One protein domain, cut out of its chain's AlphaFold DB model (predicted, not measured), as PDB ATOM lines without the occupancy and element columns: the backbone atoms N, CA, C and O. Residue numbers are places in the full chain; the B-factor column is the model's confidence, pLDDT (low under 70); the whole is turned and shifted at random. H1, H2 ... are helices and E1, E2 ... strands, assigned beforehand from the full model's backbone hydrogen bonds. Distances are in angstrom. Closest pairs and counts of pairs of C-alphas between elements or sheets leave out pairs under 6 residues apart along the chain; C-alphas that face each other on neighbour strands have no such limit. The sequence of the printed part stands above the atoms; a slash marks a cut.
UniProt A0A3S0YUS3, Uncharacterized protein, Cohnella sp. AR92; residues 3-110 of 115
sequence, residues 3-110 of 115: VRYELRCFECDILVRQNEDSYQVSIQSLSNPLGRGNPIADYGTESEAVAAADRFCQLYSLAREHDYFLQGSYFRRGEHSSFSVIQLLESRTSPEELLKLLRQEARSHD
ATOM      1  N   VAL A   3       4.935  10.399  25.856       86.81
ATOM      2  CA  VAL A   3       6.072   9.582  26.308       86.81
ATOM      3  C   VAL A   3       5.507   8.364  27.033       86.81
ATOM      4  O   VAL A   3       4.655   8.505  27.907       86.81
ATOM      5  N   ARG A   4       5.933   7.175  26.611       93.06
ATOM      6  CA  ARG A   4       5.514   5.885  27.175       93.06
ATOM      7  C   ARG A   4       6.587   5.279  28.065       93.06
ATOM      8  O   ARG A   4       6.265   4.657  29.068       93.06
ATOM      9  N   TYR A   5       7.847   5.518  27.721       93.94
ATOM     10  CA  TYR A   5       8.995   5.033  28.464       93.94
ATOM     11  C   TYR A   5      10.148   6.025  28.338       93.94
ATOM     12  O   TYR A   5      10.329   6.649  27.289       93.94
ATOM     13  N   GLU A   6      10.902   6.173  29.416       94.00
ATOM     14  CA  GLU A   6      12.054   7.056  29.524       94.00
ATOM     15  C   GLU A   6      13.107   6.354  30.369       94.00
ATOM     16  O   GLU A   6      12.800   5.828  31.440       94.00
ATOM     17  N   LEU A   7      14.341   6.341  29.876       94.62
ATOM     18  CA  LEU A   7      15.462   5.750  30.583       94.62
ATOM     19  C   LEU A   7      16.678   6.679  30.494       94.62
ATOM     20  O   LEU A   7      16.995   7.244  29.442       94.62
ATOM     21  N   ARG A   8      17.385   6.813  31.613       93.00
ATOM     22  CA  ARG A   8      18.617   7.591  31.693       93.00
ATOM     23  C   ARG A   8      19.772   6.798  31.093       93.00
ATOM     24  O   ARG A   8      20.056   5.697  31.560       93.00
ATOM     25  N   CYS A   9      20.472   7.368  30.119       91.31
ATOM     26  CA  CYS A   9      21.580   6.706  29.443       91.31
ATOM     27  C   CYS A   9      22.789   7.622  29.243       91.31
ATOM     28  O   CYS A   9      22.812   8.465  28.344       91.31
ATOM     29  N   PHE A  10      23.830   7.427  30.057       86.00
ATOM     30  CA  PHE A  10      25.011   8.291  30.063       86.00
ATOM     31  C   PHE A  10      24.607   9.771  30.289       86.00
ATOM     32  O   PHE A  10      23.901  10.085  31.250       86.00
ATOM     33  N   GLU A  11      25.014  10.677  29.397       86.06
ATOM     34  CA  GLU A  11      24.651  12.105  29.378       86.06
ATOM     35  C   GLU A  11      23.410  12.403  28.506       86.06
ATOM     36  O   GLU A  11      23.216  13.523  28.019       86.06
ATOM     37  N   CYS A  12      22.581  11.393  28.253       90.75
ATOM     38  CA  CYS A  12      21.370  11.478  27.444       90.75
ATOM     39  C   CYS A  12      20.201  10.763  28.136       90.75
ATOM     40  O   CYS A  12      20.403   9.925  29.011       90.75
ATOM     41  N   ASP A  13      18.986  11.050  27.690       93.69
ATOM     42  CA  ASP A  13      17.807  10.230  27.955       93.69
ATOM     43  C   ASP A  13      17.393   9.524  26.661       93.69
ATOM     44  O   ASP A  13      17.476  10.094  25.567       93.69
ATOM     45  N   ILE A  14      16.957   8.272  26.772       94.88
ATOM     46  CA  ILE A  14      16.332   7.537  25.671       94.88
ATOM     47  C   ILE A  14      14.841   7.467  25.951       94.88
ATOM     48  O   ILE A  14      14.407   7.107  27.044       94.88
ATOM     49  N   LEU A  15      14.059   7.828  24.943       95.00
ATOM     50  CA  LEU A  15      12.636   8.078  25.064       95.00
ATOM     51  C   LEU A  15      11.887   7.240  24.040       95.00
ATOM     52  O   LEU A  15      12.172   7.318  22.842       95.00
ATOM     53  N   VAL A  16      10.891   6.499  24.518       95.94
ATOM     54  CA  VAL A  16       9.885   5.837  23.688       95.94
ATOM     55  C   VAL A  16       8.640   6.704  23.680       95.94
ATOM     56  O   VAL A  16       8.045   6.985  24.725       95.94
ATOM     57  N   ARG A  17       8.219   7.127  22.491       94.44
ATOM     58  CA  ARG A  17       7.018   7.940  22.302       94.44
ATOM     59  C   ARG A  17       6.027   7.221  21.412       94.44
ATOM     60  O   ARG A  17       6.400   6.685  20.376       94.44
ATOM     61  N   GLN A  18       4.757   7.262  21.790       94.25
ATOM     62  CA  GLN A  18       3.690   6.738  20.949       94.25
ATOM     63  C   GLN A  18       3.295   7.763  19.873       94.25
ATOM     64  O   GLN A  18       2.946   8.906  20.194       94.25
ATOM     65  N   ASN A  19       3.321   7.320  18.620       90.44
ATOM     66  CA  ASN A  19       2.699   7.928  17.443       90.44
ATOM     67  C   ASN A  19       1.304   7.325  17.204       90.44
ATOM     68  O   ASN A  19       0.838   6.528  18.009       90.44
ATOM     69  N   GLU A  20       0.621   7.720  16.126       88.38
ATOM     70  CA  GLU A  20      -0.732   7.224  15.814       88.38
ATOM     71  C   GLU A  20      -0.779   5.687  15.770       88.38
ATOM     72  O   GLU A  20      -1.552   5.099  16.522       88.38
ATOM     73  N   ASP A  21       0.140   5.059  15.026       92.06
ATOM     74  CA  ASP A  21       0.186   3.597  14.838       92.06
ATOM     75  C   ASP A  21       1.568   2.976  15.127       92.06
ATOM     76  O   ASP A  21       1.847   1.841  14.740       92.06
ATOM     77  N   SER A  22       2.479   3.716  15.768       95.19
ATOM     78  CA  SER A  22       3.848   3.245  16.021       95.19
ATOM     79  C   SER A  22       4.445   3.787  17.314       95.19
ATOM     80  O   SER A  22       3.911   4.700  17.948       95.19
ATOM     81  N   TYR A  23       5.581   3.223  17.709       95.62
ATOM     82  CA  TYR A  23       6.355   3.627  18.871       95.62
ATOM     83  C   TYR A  23       7.761   4.023  18.433       95.62
ATOM     84  O   TYR A  23       8.531   3.195  17.952       95.62
ATOM     85  N   GLN A  24       8.095   5.295  18.608       95.25
ATOM     86  CA  GLN A  24       9.380   5.858  18.220       95.25
ATOM     87  C   GLN A  24      10.362   5.824  19.383       95.25
ATOM     88  O   GLN A  24      10.079   6.384  20.444       95.25
ATOM     89  N   VAL A  25      11.539   5.249  19.153       95.00
ATOM     90  CA  VAL A  25      12.706   5.370  20.029       95.00
ATOM     91  C   VAL A  25      13.531   6.570  19.583       95.00
ATOM     92  O   VAL A  25      13.831   6.746  18.402       95.00
ATOM     93  N   SER A  26      13.919   7.403  20.538       94.06
ATOM     94  CA  SER A  26      14.689   8.624  20.298       94.06
ATOM     95  C   SER A  26      15.678   8.873  21.428       94.06
ATOM     96  O   SER A  26      15.462   8.415  22.546       94.06
ATOM     97  N   ILE A  27      16.752   9.602  21.140       93.25
ATOM     98  CA  ILE A  27      17.759  10.011  22.123       93.25
ATOM     99  C   ILE A  27      17.745  11.527  22.296       93.25
ATOM    100  O   ILE A  27      17.676  12.280  21.324       93.25
ATOM    101  N   GLN A  28      17.832  11.988  23.533       91.81
ATOM    102  CA  GLN A  28      17.813  13.398  23.884       91.81
ATOM    103  C   GLN A  28      19.010  13.732  24.768       91.81
ATOM    104  O   GLN A  28      19.232  13.096  25.790       91.81
ATOM    105  N   SER A  29      19.791  14.739  24.376       86.69
ATOM    106  CA  SER A  29      20.867  15.260  25.221       86.69
ATOM    107  C   SER A  29      20.292  15.996  26.427       86.69
ATOM    108  O   SER A  29      19.307  16.724  26.307       86.69
ATOM    109  N   LEU A  30      20.949  15.851  27.573       85.75
ATOM    110  CA  LEU A  30      20.578  16.536  28.811       85.75
ATOM    111  C   LEU A  30      21.079  17.969  28.885       85.75
ATOM    112  O   LEU A  30      20.448  18.820  29.504       85.75
ATOM    113  N   SER A  31      22.246  18.220  28.294       82.81
ATOM    114  CA  SER A  31      22.888  19.531  28.303       82.81
ATOM    115  C   SER A  31      22.236  20.480  27.304       82.81
ATOM    116  O   SER A  31      22.193  21.686  27.540       82.81
ATOM    117  N   ASN A  32      21.690  19.944  26.211       76.50
ATOM    118  CA  ASN A  32      20.896  20.702  25.256       76.50
ATOM    119  C   ASN A  32      19.715  19.860  24.740       76.50
ATOM    120  O   ASN A  32      19.811  19.247  23.670       76.50
ATOM    121  N   PRO A  33      18.606  19.796  25.498       72.44
ATOM    122  CA  PRO A  33      17.424  19.044  25.103       72.44
ATOM    123  C   PRO A  33      16.757  19.695  23.884       72.44
ATOM    124  O   PRO A  33      15.902  20.571  23.999       72.44
ATOM    125  N   LEU A  34      17.130  19.244  22.687       65.75
ATOM    126  CA  LEU A  34      16.488  19.658  21.443       65.75
ATOM    127  C   LEU A  34      15.137  18.948  21.290       65.75
ATOM    128  O   LEU A  34      15.080  17.783  20.905       65.75
ATOM    129  N   GLY A  35      14.040  19.658  21.559       72.81
ATOM    130  CA  GLY A  35      12.678  19.242  21.202       72.81
ATOM    131  C   GLY A  35      12.328  17.795  21.580       72.81
ATOM    132  O   GLY A  35      12.359  17.420  22.747       72.81
ATOM    133  N   ARG A  36      11.955  16.982  20.581       73.25
ATOM    134  CA  ARG A  36      11.582  15.562  20.750       73.25
ATOM    135  C   ARG A  36      12.795  14.614  20.759       73.25
ATOM    136  O   ARG A  36      12.613  13.405  20.690       73.25
ATOM    137  N   GLY A  37      14.017  15.127  20.858       83.56
ATOM    138  CA  GLY A  37      15.229  14.335  20.664       83.56
ATOM    139  C   GLY A  37      15.427  13.909  19.207       83.56
ATOM    140  O   GLY A  37      14.618  14.209  18.326       83.56
ATOM    141  N   ASN A  38      16.527  13.205  18.959       89.31
ATOM    142  CA  ASN A  38      16.862  12.651  17.656       89.31
ATOM    143  C   ASN A  38      16.237  11.253  17.519       89.31
ATOM    144  O   ASN A  38      16.503  10.398  18.371       89.31
ATOM    145  N   PRO A  39      15.414  10.997  16.486       91.75
ATOM    146  CA  PRO A  39      14.818   9.684  16.267       91.75
ATOM    147  C   PRO A  39      15.890   8.655  15.893       91.75
ATOM    148  O   PRO A  39      16.818   8.958  15.142       91.75
ATOM    149  N   ILE A  40      15.748   7.440  16.421       93.12
ATOM    150  CA  ILE A  40      16.656   6.312  16.173       93.12
ATOM    151  C   ILE A  40      15.971   5.256  15.309       93.12
ATOM    152  O   ILE A  40      16.523   4.857  14.285       93.12
ATOM    153  N   ALA A  41      14.786   4.810  15.727       92.81
ATOM    154  CA  ALA A  41      14.012   3.769  15.059       92.81
ATOM    155  C   ALA A  41      12.536   3.836  15.479       92.81
ATOM    156  O   ALA A  41      12.218   4.332  16.562       92.81
ATOM    157  N   ASP A  42      11.657   3.296  14.638       94.19
ATOM    158  CA  ASP A  42      10.229   3.141  14.912       94.19
ATOM    159  C   ASP A  42       9.872   1.650  14.990       94.19
ATOM    160  O   ASP A  42      10.399   0.832  14.235       94.19
ATOM    161  N   TYR A  43       8.959   1.301  15.893       95.69
ATOM    162  CA  TYR A  43       8.511  -0.069  16.140       95.69
ATOM    163  C   TYR A  43       6.986  -0.155  16.119       95.69
ATOM    164  O   TYR A  43       6.291   0.819  16.414       95.69
ATOM    165  N   GLY A  44       6.455  -1.334  15.787       95.38
ATOM    166  CA  GLY A  44       5.009  -1.563  15.730       95.38
ATOM    167  C   GLY A  44       4.359  -1.688  17.109       95.38
ATOM    168  O   GLY A  44       3.169  -1.424  17.253       95.38
ATOM    169  N   THR A  45       5.125  -2.065  18.136       96.00
ATOM    170  CA  THR A  45       4.600  -2.280  19.491       96.00
ATOM    171  C   THR A  45       5.423  -1.573  20.566       96.00
ATOM    172  O   THR A  45       6.631  -1.372  20.426       96.00
ATOM    173  N   GLU A  46       4.769  -1.236  21.682       95.81
ATOM    174  CA  GLU A  46       5.423  -0.609  22.839       95.81
ATOM    175  C   GLU A  46       6.526  -1.497  23.406       95.81
ATOM    176  O   GLU A  46       7.624  -1.030  23.684       95.81
ATOM    177  N   SER A  47       6.244  -2.796  23.536       96.12
ATOM    178  CA  SER A  47       7.180  -3.757  24.116       96.12
ATOM    179  C   SER A  47       8.455  -3.889  23.281       96.12
ATOM    180  O   SER A  47       9.542  -3.954  23.852       96.12
ATOM    181  N   GLU A  48       8.344  -3.882  21.949       95.62
ATOM    182  CA  GLU A  48       9.509  -3.883  21.060       95.62
ATOM    183  C   GLU A  48      10.310  -2.588  21.180       95.62
ATOM    184  O   GLU A  48      11.535  -2.646  21.281       95.62
ATOM    185  N   ALA A  49       9.636  -1.436  21.230       96.44
ATOM    186  CA  ALA A  49      10.299  -0.145  21.372       96.44
ATOM    187  C   ALA A  49      11.028  -0.001  22.715       96.44
ATOM    188  O   ALA A  49      12.149   0.495  22.747       96.44
ATOM    189  N   VAL A  50      10.426  -0.463  23.814       96.62
ATOM    190  CA  VAL A  50      11.057  -0.471  25.144       96.62
ATOM    191  C   VAL A  50      12.276  -1.391  25.152       96.62
ATOM    192  O   VAL A  50      13.366  -0.957  25.518       96.62
ATOM    193  N   ALA A  51      12.140  -2.622  24.649       96.00
ATOM    194  CA  ALA A  51      13.265  -3.553  24.566       96.00
ATOM    195  C   ALA A  51      14.404  -3.017  23.677       96.00
ATOM    196  O   ALA A  51      15.585  -3.225  23.966       96.00
ATOM    197  N   ALA A  52      14.063  -2.319  22.591       96.06
ATOM    198  CA  ALA A  52      15.032  -1.652  21.736       96.06
ATOM    199  C   ALA A  52      15.691  -0.450  22.422       96.06
ATOM    200  O   ALA A  52      16.895  -0.272  22.264       96.06
ATOM    201  N   ALA A  53      14.947   0.339  23.199       96.38
ATOM    202  CA  ALA A  53      15.479   1.457  23.973       96.38
ATOM    203  C   ALA A  53      16.498   0.984  25.021       96.38
ATOM    204  O   ALA A  53      17.600   1.529  25.088       96.38
ATOM    205  N   ASP A  54      16.180  -0.077  25.770       96.12
ATOM    206  CA  ASP A  54      17.097  -0.665  26.752       96.12
ATOM    207  C   ASP A  54      18.378  -1.180  26.090       96.12
ATOM    208  O   ASP A  54      19.488  -0.868  26.531       96.12
ATOM    209  N   ARG A  55      18.241  -1.925  24.981       95.75
ATOM    210  CA  ARG A  55      19.399  -2.408  24.215       95.75
ATOM    211  C   ARG A  55      20.215  -1.241  23.681       95.75
ATOM    212  O   ARG A  55      21.431  -1.228  23.836       95.75
ATOM    213  N   PHE A  56      19.559  -0.257  23.075       96.44
ATOM    214  CA  PHE A  56      20.224   0.927  22.554       96.44
ATOM    215  C   PHE A  56      21.028   1.626  23.647       96.44
ATOM    216  O   PHE A  56      22.164   2.011  23.386       96.44
ATOM    217  N   CYS A  57      20.513   1.707  24.878       95.94
ATOM    218  CA  CYS A  57      21.272   2.293  25.971       95.94
ATOM    219  C   CYS A  57      22.561   1.538  26.294       95.94
ATOM    220  O   CYS A  57      23.623   2.145  26.446       95.94
ATOM    221  N   GLN A  58      22.477   0.210  26.386       95.31
ATOM    222  CA  GLN A  58      23.639  -0.630  26.671       95.31
ATOM    223  C   GLN A  58      24.694  -0.487  25.570       95.31
ATOM    224  O   GLN A  58      25.872  -0.281  25.859       95.31
ATOM    225  N   LEU A  59      24.262  -0.537  24.306       95.44
ATOM    226  CA  LEU A  59      25.150  -0.392  23.154       95.44
ATOM    227  C   LEU A  59      25.756   1.012  23.073       95.44
ATOM    228  O   LEU A  59      26.945   1.144  22.806       95.44
ATOM    229  N   TYR A  60      24.962   2.055  23.326       95.00
ATOM    230  CA  TYR A  60      25.431   3.437  23.313       95.00
ATOM    231  C   TYR A  60      26.447   3.694  24.423       95.00
ATOM    232  O   TYR A  60      27.508   4.238  24.139       95.00
ATOM    233  N   SER A  61      26.172   3.262  25.655       93.31
ATOM    234  CA  SER A  61      27.102   3.418  26.783       93.31
ATOM    235  C   SER A  61      28.446   2.756  26.480       93.31
ATOM    236  O   SER A  61      29.487   3.401  26.572       93.31
ATOM    237  N   LEU A  62      28.411   1.517  25.983       93.94
ATOM    238  CA  LEU A  62      29.610   0.794  25.577       93.94
ATOM    239  C   LEU A  62      30.345   1.481  24.413       93.94
ATOM    240  O   LEU A  62      31.568   1.585  24.413       93.94
ATOM    241  N   ALA A  63      29.616   1.978  23.414       93.12
ATOM    242  CA  ALA A  63      30.207   2.732  22.315       93.12
ATOM    243  C   ALA A  63      30.921   3.996  22.833       93.12
ATOM    244  O   ALA A  63      32.058   4.259  22.437       93.12
ATOM    245  N   ARG A  64      30.300   4.743  23.759       92.44
ATOM    246  CA  ARG A  64      30.882   5.943  24.385       92.44
ATOM    247  C   ARG A  64      32.162   5.632  25.159       92.44
ATOM    248  O   ARG A  64      33.120   6.386  25.024       92.44
ATOM    249  N   GLU A  65      32.200   4.528  25.903       92.12
ATOM    250  CA  GLU A  65      33.400   4.056  26.617       92.12
ATOM    251  C   GLU A  65      34.575   3.758  25.671       92.12
ATOM    252  O   GLU A  65      35.731   3.855  26.067       92.12
ATOM    253  N   HIS A  66      34.285   3.440  24.407       91.12
ATOM    254  CA  HIS A  66      35.263   3.126  23.362       91.12
ATOM    255  C   HIS A  66      35.531   4.278  22.377       91.12
ATOM    256  O   HIS A  66      36.016   4.036  21.270       91.12
ATOM    257  N   ASP A  67      35.235   5.521  22.768       90.38
ATOM    258  CA  ASP A  67      35.373   6.742  21.955       90.38
ATOM    259  C   ASP A  67      34.527   6.760  20.670       90.38
ATOM    260  O   ASP A  67      34.820   7.505  19.730       90.38
ATOM    261  N   TYR A  68      33.461   5.963  20.607       92.38
ATOM    262  CA  TYR A  68      32.471   6.086  19.545       92.38
ATOM    263  C   TYR A  68      31.408   7.111  19.947       92.38
ATOM    264  O   TYR A  68      30.977   7.211  21.098       92.38
ATOM    265  N   PHE A  69      30.974   7.903  18.977       90.94
ATOM    266  CA  PHE A  69      29.945   8.923  19.118       90.94
ATOM    267  C   PHE A  69      28.762   8.557  18.234       90.94
ATOM    268  O   PHE A  69      28.930   7.988  17.156       90.94
ATOM    269  N   LEU A  70      27.554   8.904  18.669       91.06
ATOM    270  CA  LEU A  70      26.386   8.785  17.812       91.06
ATOM    271  C   LEU A  70      26.370   9.952  16.816       91.06
ATOM    272  O   LEU A  70      26.249  11.109  17.215       91.06
ATOM    273  N   GLN A  71      26.456   9.645  15.524       89.56
ATOM    274  CA  GLN A  71      26.315  10.614  14.441       89.56
ATOM    275  C   GLN A  71      25.263  10.109  13.450       89.56
ATOM    276  O   GLN A  71      25.480   9.141  12.716       89.56
ATOM    277  N   GLY A  72      24.095  10.757  13.444       86.94
ATOM    278  CA  GLY A  72      22.920  10.239  12.741       86.94
ATOM    279  C   GLY A  72      22.532   8.865  13.293       86.94
ATOM    280  O   GLY A  72      22.380   8.705  14.502       86.94
ATOM    281  N   SER A  73      22.430   7.867  12.416       88.62
ATOM    282  CA  SER A  73      22.083   6.480  12.769       88.62
ATOM    283  C   SER A  73      23.304   5.559  12.912       88.62
ATOM    284  O   SER A  73      23.178   4.343  12.753       88.62
ATOM    285  N   TYR A  74      24.491   6.117  13.172       92.88
ATOM    286  CA  TYR A  74      25.745   5.365  13.250       92.88
ATOM    287  C   TYR A  74      26.525   5.677  14.526       92.88
ATOM    288  O   TYR A  74      26.647   6.838  14.915       92.88
ATOM    289  N   PHE A  75      27.129   4.652  15.122       93.81
ATOM    290  CA  PHE A  75      28.238   4.830  16.053       93.81
ATOM    291  C   PHE A  75      29.517   5.024  15.256       93.81
ATOM    292  O   PHE A  75      29.897   4.134  14.498       93.81
ATOM    293  N   ARG A  76      30.172   6.174  15.413       92.25
ATOM    294  CA  ARG A  76      31.371   6.546  14.663       92.25
ATOM    295  C   ARG A  76      32.541   6.880  15.561       92.25
ATOM    296  O   ARG A  76      32.372   7.555  16.573       92.25
ATOM    297  N   ARG A  77      33.729   6.467  15.132       89.81
ATOM    298  CA  ARG A  77      35.006   6.858  15.725       89.81
ATOM    299  C   ARG A  77      35.915   7.375  14.612       89.81
ATOM    300  O   ARG A  77      36.391   6.601  13.785       89.81
ATOM    301  N   GLY A  78      36.110   8.693  14.575       82.19
ATOM    302  CA  GLY A  78      36.825   9.364  13.484       82.19
ATOM    303  C   GLY A  78      36.158   9.176  12.114       82.19
ATOM    304  O   GLY A  78      34.945   8.995  12.021       82.19
ATOM    305  N   GLU A  79      36.965   9.211  11.052       75.00
ATOM    306  CA  GLU A  79      36.515   9.123   9.649       75.00
ATOM    307  C   GLU A  79      36.389   7.681   9.119       75.00
ATOM    308  O   GLU A  79      35.932   7.473   7.997       75.00
ATOM    309  N   HIS A  80      36.818   6.674   9.888       67.12
ATOM    310  CA  HIS A  80      37.081   5.335   9.345       67.12
ATOM    311  C   HIS A  80      36.102   4.258   9.809       67.12
ATOM    312  O   HIS A  80      35.745   3.391   9.015       67.12
ATOM    313  N   SER A  81      35.617   4.333  11.047       75.62
ATOM    314  CA  SER A  81      34.843   3.245  11.645       75.62
ATOM    315  C   SER A  81      33.418   3.683  11.925       75.62
ATOM    316  O   SER A  81      33.192   4.649  12.660       75.62
ATOM    317  N   SER A  82      32.448   2.966  11.354       88.31
ATOM    318  CA  SER A  82      31.029   3.230  11.585       88.31
ATOM    319  C   SER A  82      30.216   1.949  11.736       88.31
ATOM    320  O   SER A  82      30.227   1.107  10.841       88.31
ATOM    321  N   PHE A  83      29.441   1.847  12.815       93.31
ATOM    322  CA  PHE A  83      28.481   0.763  13.031       93.31
ATOM    323  C   PHE A  83      27.057   1.306  12.932       93.31
ATOM    324  O   PHE A  83      26.724   2.282  13.604       93.31
ATOM    325  N   SER A  84      26.213   0.701  12.094       94.19
ATOM    326  CA  SER A  84      24.808   1.110  11.973       94.19
ATOM    327  C   SER A  84      24.036   0.729  13.233       94.19
ATOM    328  O   SER A  84      23.934  -0.445  13.577       94.19
ATOM    329  N   VAL A  85      23.454   1.723  13.903       94.56
ATOM    330  CA  VAL A  85      22.650   1.509  15.112       94.56
ATOM    331  C   VAL A  85      21.407   0.689  14.793       94.56
ATOM    332  O   VAL A  85      21.089  -0.242  15.523       94.56
ATOM    333  N   ILE A  86      20.733   1.000  13.683       93.19
ATOM    334  CA  ILE A  86      19.512   0.302  13.265       93.19
ATOM    335  C   ILE A  86      19.805  -1.186  13.071       93.19
ATOM    336  O   ILE A  86      19.131  -2.019  13.674       93.19
ATOM    337  N   GLN A  87      20.871  -1.518  12.334       93.69
ATOM    338  CA  GLN A  87      21.253  -2.913  12.113       93.69
ATOM    339  C   GLN A  87      21.564  -3.631  13.426       93.69
ATOM    340  O   GLN A  87      21.057  -4.726  13.625       93.69
ATOM    341  N   LEU A  88      22.326  -3.011  14.337       94.69
ATOM    342  CA  LEU A  88      22.641  -3.597  15.649       94.69
ATOM    343  C   LEU A  88      21.382  -3.874  16.489       94.69
ATOM    344  O   LEU A  88      21.319  -4.866  17.221       94.69
ATOM    345  N   LEU A  89      20.375  -2.999  16.408       94.31
ATOM    346  CA  LEU A  89      19.109  -3.183  17.117       94.31
ATOM    347  C   LEU A  89      18.265  -4.300  16.492       94.31
ATOM    348  O   LEU A  89      17.723  -5.123  17.238       94.31
ATOM    349  N   GLU A  90      18.195  -4.359  15.160       92.38
ATOM    350  CA  GLU A  90      17.472  -5.381  14.392       92.38
ATOM    351  C   GLU A  90      18.087  -6.777  14.551       92.38
ATOM    352  O   GLU A  90      17.366  -7.740  14.822       92.38
ATOM    353  N   SER A  91      19.418  -6.890  14.481       92.94
ATOM    354  CA  SER A  91      20.152  -8.140  14.733       92.94
ATOM    355  C   SER A  91      20.163  -8.541  16.204       92.94
ATOM    356  O   SER A  91      20.679  -9.604  16.544       92.94
ATOM    357  N   ARG A  92      19.588  -7.708  17.083       92.19
ATOM    358  CA  ARG A  92      19.573  -7.898  18.536       92.19
ATOM    359  C   ARG A  92      20.974  -8.096  19.109       92.19
ATOM    360  O   ARG A  92      21.137  -8.856  20.063       92.19
ATOM    361  N   THR A  93      21.955  -7.398  18.539       94.00
ATOM    362  CA  THR A  93      23.360  -7.528  18.915       94.00
ATOM    363  C   THR A  93      23.531  -7.289  20.407       94.00
ATOM    364  O   THR A  93      23.020  -6.310  20.962       94.00
ATOM    365  N   SER A  94      24.231  -8.210  21.061       95.00
ATOM    366  CA  SER A  94      24.518  -8.094  22.485       95.00
ATOM    367  C   SER A  94      25.657  -7.095  22.737       95.00
ATOM    368  O   SER A  94      26.492  -6.864  21.854       95.00
ATOM    369  N   PRO A  95      25.759  -6.516  23.946       93.50
ATOM    370  CA  PRO A  95      26.901  -5.675  24.305       93.50
ATOM    371  C   PRO A  95      28.247  -6.396  24.135       93.50
ATOM    372  O   PRO A  95      29.222  -5.803  23.683       93.50
ATOM    373  N   GLU A  96      28.304  -7.697  24.420       94.69
ATOM    374  CA  GLU A  96      29.514  -8.514  24.264       94.69
ATOM    375  C   GLU A  96      29.934  -8.669  22.796       94.69
ATOM    376  O   GLU A  96      31.124  -8.653  22.473       94.69
ATOM    377  N   GLU A  97      28.964  -8.826  21.895       94.81
ATOM    378  CA  GLU A  97      29.203  -8.881  20.453       94.81
ATOM    379  C   GLU A  97      29.674  -7.530  19.921       94.81
ATOM    380  O   GLU A  97      30.675  -7.480  19.203       94.81
ATOM    381  N   LEU A  98      29.020  -6.434  20.325       94.62
ATOM    382  CA  LEU A  98      29.470  -5.093  19.964       94.62
ATOM    383  C   LEU A  98      30.899  -4.855  20.467       94.62
ATOM    384  O   LEU A  98      31.746  -4.428  19.692       94.62
ATOM    385  N   LEU A  99      31.219  -5.216  21.712       94.19
ATOM    386  CA  LEU A  99      32.571  -5.084  22.261       94.19
ATOM    387  C   LEU A  99      33.625  -5.805  21.408       94.19
ATOM    388  O   LEU A  99      34.717  -5.275  21.188       94.19
ATOM    389  N   LYS A 100      33.315  -7.008  20.912       94.12
ATOM    390  CA  LYS A 100      34.210  -7.744  20.003       94.12
ATOM    391  C   LYS A 100      34.430  -6.972  18.703       94.12
ATOM    392  O   LYS A 100      35.583  -6.827  18.302       94.12
ATOM    393  N   LEU A 101      33.363  -6.441  18.100       92.56
ATOM    394  CA  LEU A 101      33.441  -5.628  16.880       92.56
ATOM    395  C   LEU A 101      34.282  -4.363  17.101       92.56
ATOM    396  O   LEU A 101      35.222  -4.118  16.350       92.56
ATOM    397  N   LEU A 102      34.020  -3.615  18.177       91.38
ATOM    398  CA  LEU A 102      34.751  -2.390  18.519       91.38
ATOM    399  C   LEU A 102      36.250  -2.656  18.719       91.38
ATOM    400  O   LEU A 102      37.092  -1.895  18.240       91.38
ATOM    401  N   ARG A 103      36.601  -3.753  19.406       90.75
ATOM    402  CA  ARG A 103      38.001  -4.149  19.635       90.75
ATOM    403  C   ARG A 103      38.692  -4.622  18.360       90.75
ATOM    404  O   ARG A 103      39.870  -4.327  18.171       90.75
ATOM    405  N   GLN A 104      37.993  -5.373  17.513       90.56
ATOM    406  CA  GLN A 104      38.528  -5.843  16.236       90.56
ATOM    407  C   GLN A 104      38.813  -4.669  15.298       90.56
ATOM    408  O   GLN A 104      39.883  -4.606  14.693       90.56
ATOM    409  N   GLU A 105      37.887  -3.722  15.231       89.25
ATOM    410  CA  GLU A 105      38.015  -2.511  14.433       89.25
ATOM    411  C   GLU A 105      39.188  -1.648  14.911       89.25
ATOM    412  O   GLU A 105      40.067  -1.294  14.128       89.25
ATOM    413  N   ALA A 106      39.281  -1.403  16.223       87.31
ATOM    414  CA  ALA A 106      40.383  -0.638  16.795       87.31
ATOM    415  C   ALA A 106      41.752  -1.267  16.490       87.31
ATOM    416  O   ALA A 106      42.678  -0.555  16.124       87.31
ATOM    417  N   ARG A 107      41.871  -2.601  16.556       87.50
ATOM    418  CA  ARG A 107      43.102  -3.311  16.163       87.50
ATOM    419  C   ARG A 107      43.411  -3.184  14.672       87.50
ATOM    420  O   ARG A 107      44.576  -3.101  14.309       87.50
ATOM    421  N   SER A 108      42.387  -3.192  13.822       87.69
ATOM    422  CA  SER A 108      42.549  -3.113  12.363       87.69
ATOM    423  C   SER A 108      43.014  -1.727  11.906       87.69
ATOM    424  O   SER A 108      43.685  -1.611  10.884       87.69
ATOM    425  N   HIS A 109      42.693  -0.693  12.685       83.00
ATOM    426  CA  HIS A 109      43.024   0.705  12.406       83.00
ATOM    427  C   HIS A 109      44.091   1.296  13.345       83.00
ATOM    428  O   HIS A 109      44.281   2.508  13.343       83.00
ATOM    429  N   ASP A 110      44.770   0.459  14.140       84.31
ATOM    430  CA  ASP A 110      45.781   0.859  15.137       84.31
ATOM    431  C   ASP A 110      45.301   1.979  16.088       84.31
ATOM    432  O   ASP A 110      46.029   2.895  16.466       84.31
TER     433      ASP A 110
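What this domain is: This is residues 3 to 110 of the 115 residues of an uncharacterized protein of Cohnella sp. AR92 (UniProt A0A3S0YUS3). A strongly twisted sheet of four strands, E1 to E4, has the long helix H1 packed along one face, and H1 runs on past it to a second, smaller sheet, E5 to E7. The short helix H2 sits between the two sheets, and H3 leads away from H1 at the small-sheet end. The printed part has 108 residues, with seven named strands and three named helices in the order E1 E2 E3 E4 H1 E5 E6 E7 H2 H3. Both sheets are antiparallel, in the orders E1 E2 E3 E4 and E5 E6 E7, and the class is mixed, helices and strands. The whole is compact, with a radius of gyration of the C-alphas of 13.8 A, yet elongated, spanning 46 by 30 by 19 A.

Where its parts are: E1, residues 3 to 9, begins with C-alpha 3 at (6.072, 9.582, 26.308) and is 16.1 A long. E2, residues 12 to 18, measures 19.4 A, E3, residues 23 to 29, 19.7 A, and E4, residues 38 to 43, 15.3 A. H1, residues 46 to 65, measures 28.6 A and ends with C-alpha 65 at (33.400, 4.056, 26.617). E5 is residues 69 to 71, E6 residues 74 to 77, E7 residues 81 to 84 and H2 residues 85 to 90. H3, residues 95 to 108, is 19.9 A long and ends with C-alpha 108 at (42.549, -3.113, 12.363).

How they stand to each other: E1 to E4 form a meander, each strand the antiparallel neighbour of the one before, with N 7 and O 14 at 2.9 A, N 15 and O 26 at 2.8 A, and N 25 and O 41 at 2.8 A. H1 is on this sheet at a height of 7.5 A, over E2 and E3, and runs along the strands, at 22 degrees to E3 on the local plane. With H2 on the same face, this gives two layers, helices on one face of a sheet. H1 touches H2 with residues 52 to 56 alone, closest at the C-alphas of Ala 52 and Leu 89, 6.3 A, at a steep tilt of 45 degrees, opposite ways. H1 touches H3 with residues 58 to 63 alone, closest at the C-alphas of Leu 59 and Pro 95, 5.7 A, the same way at 36 degrees, only just a steep tilt. E5 to E7 form a second meander, with N 69 and O 76 at 2.8 A and N 75 and O 83 at 2.8 A. H1 and H2 are on it too, and H3 only grazes it with residues 98 to 106. In H1, H2 and H3 every O i to N i+4 pair is within hydrogen-bond range.

The domain as a whole: The two C-alphas farthest apart, those of Glu 20 and Asp 110, are 47.0 A apart. The printed part has no cut and no long link. Its mean pLDDT is 90.9, and residues 34 and 80 are under 70.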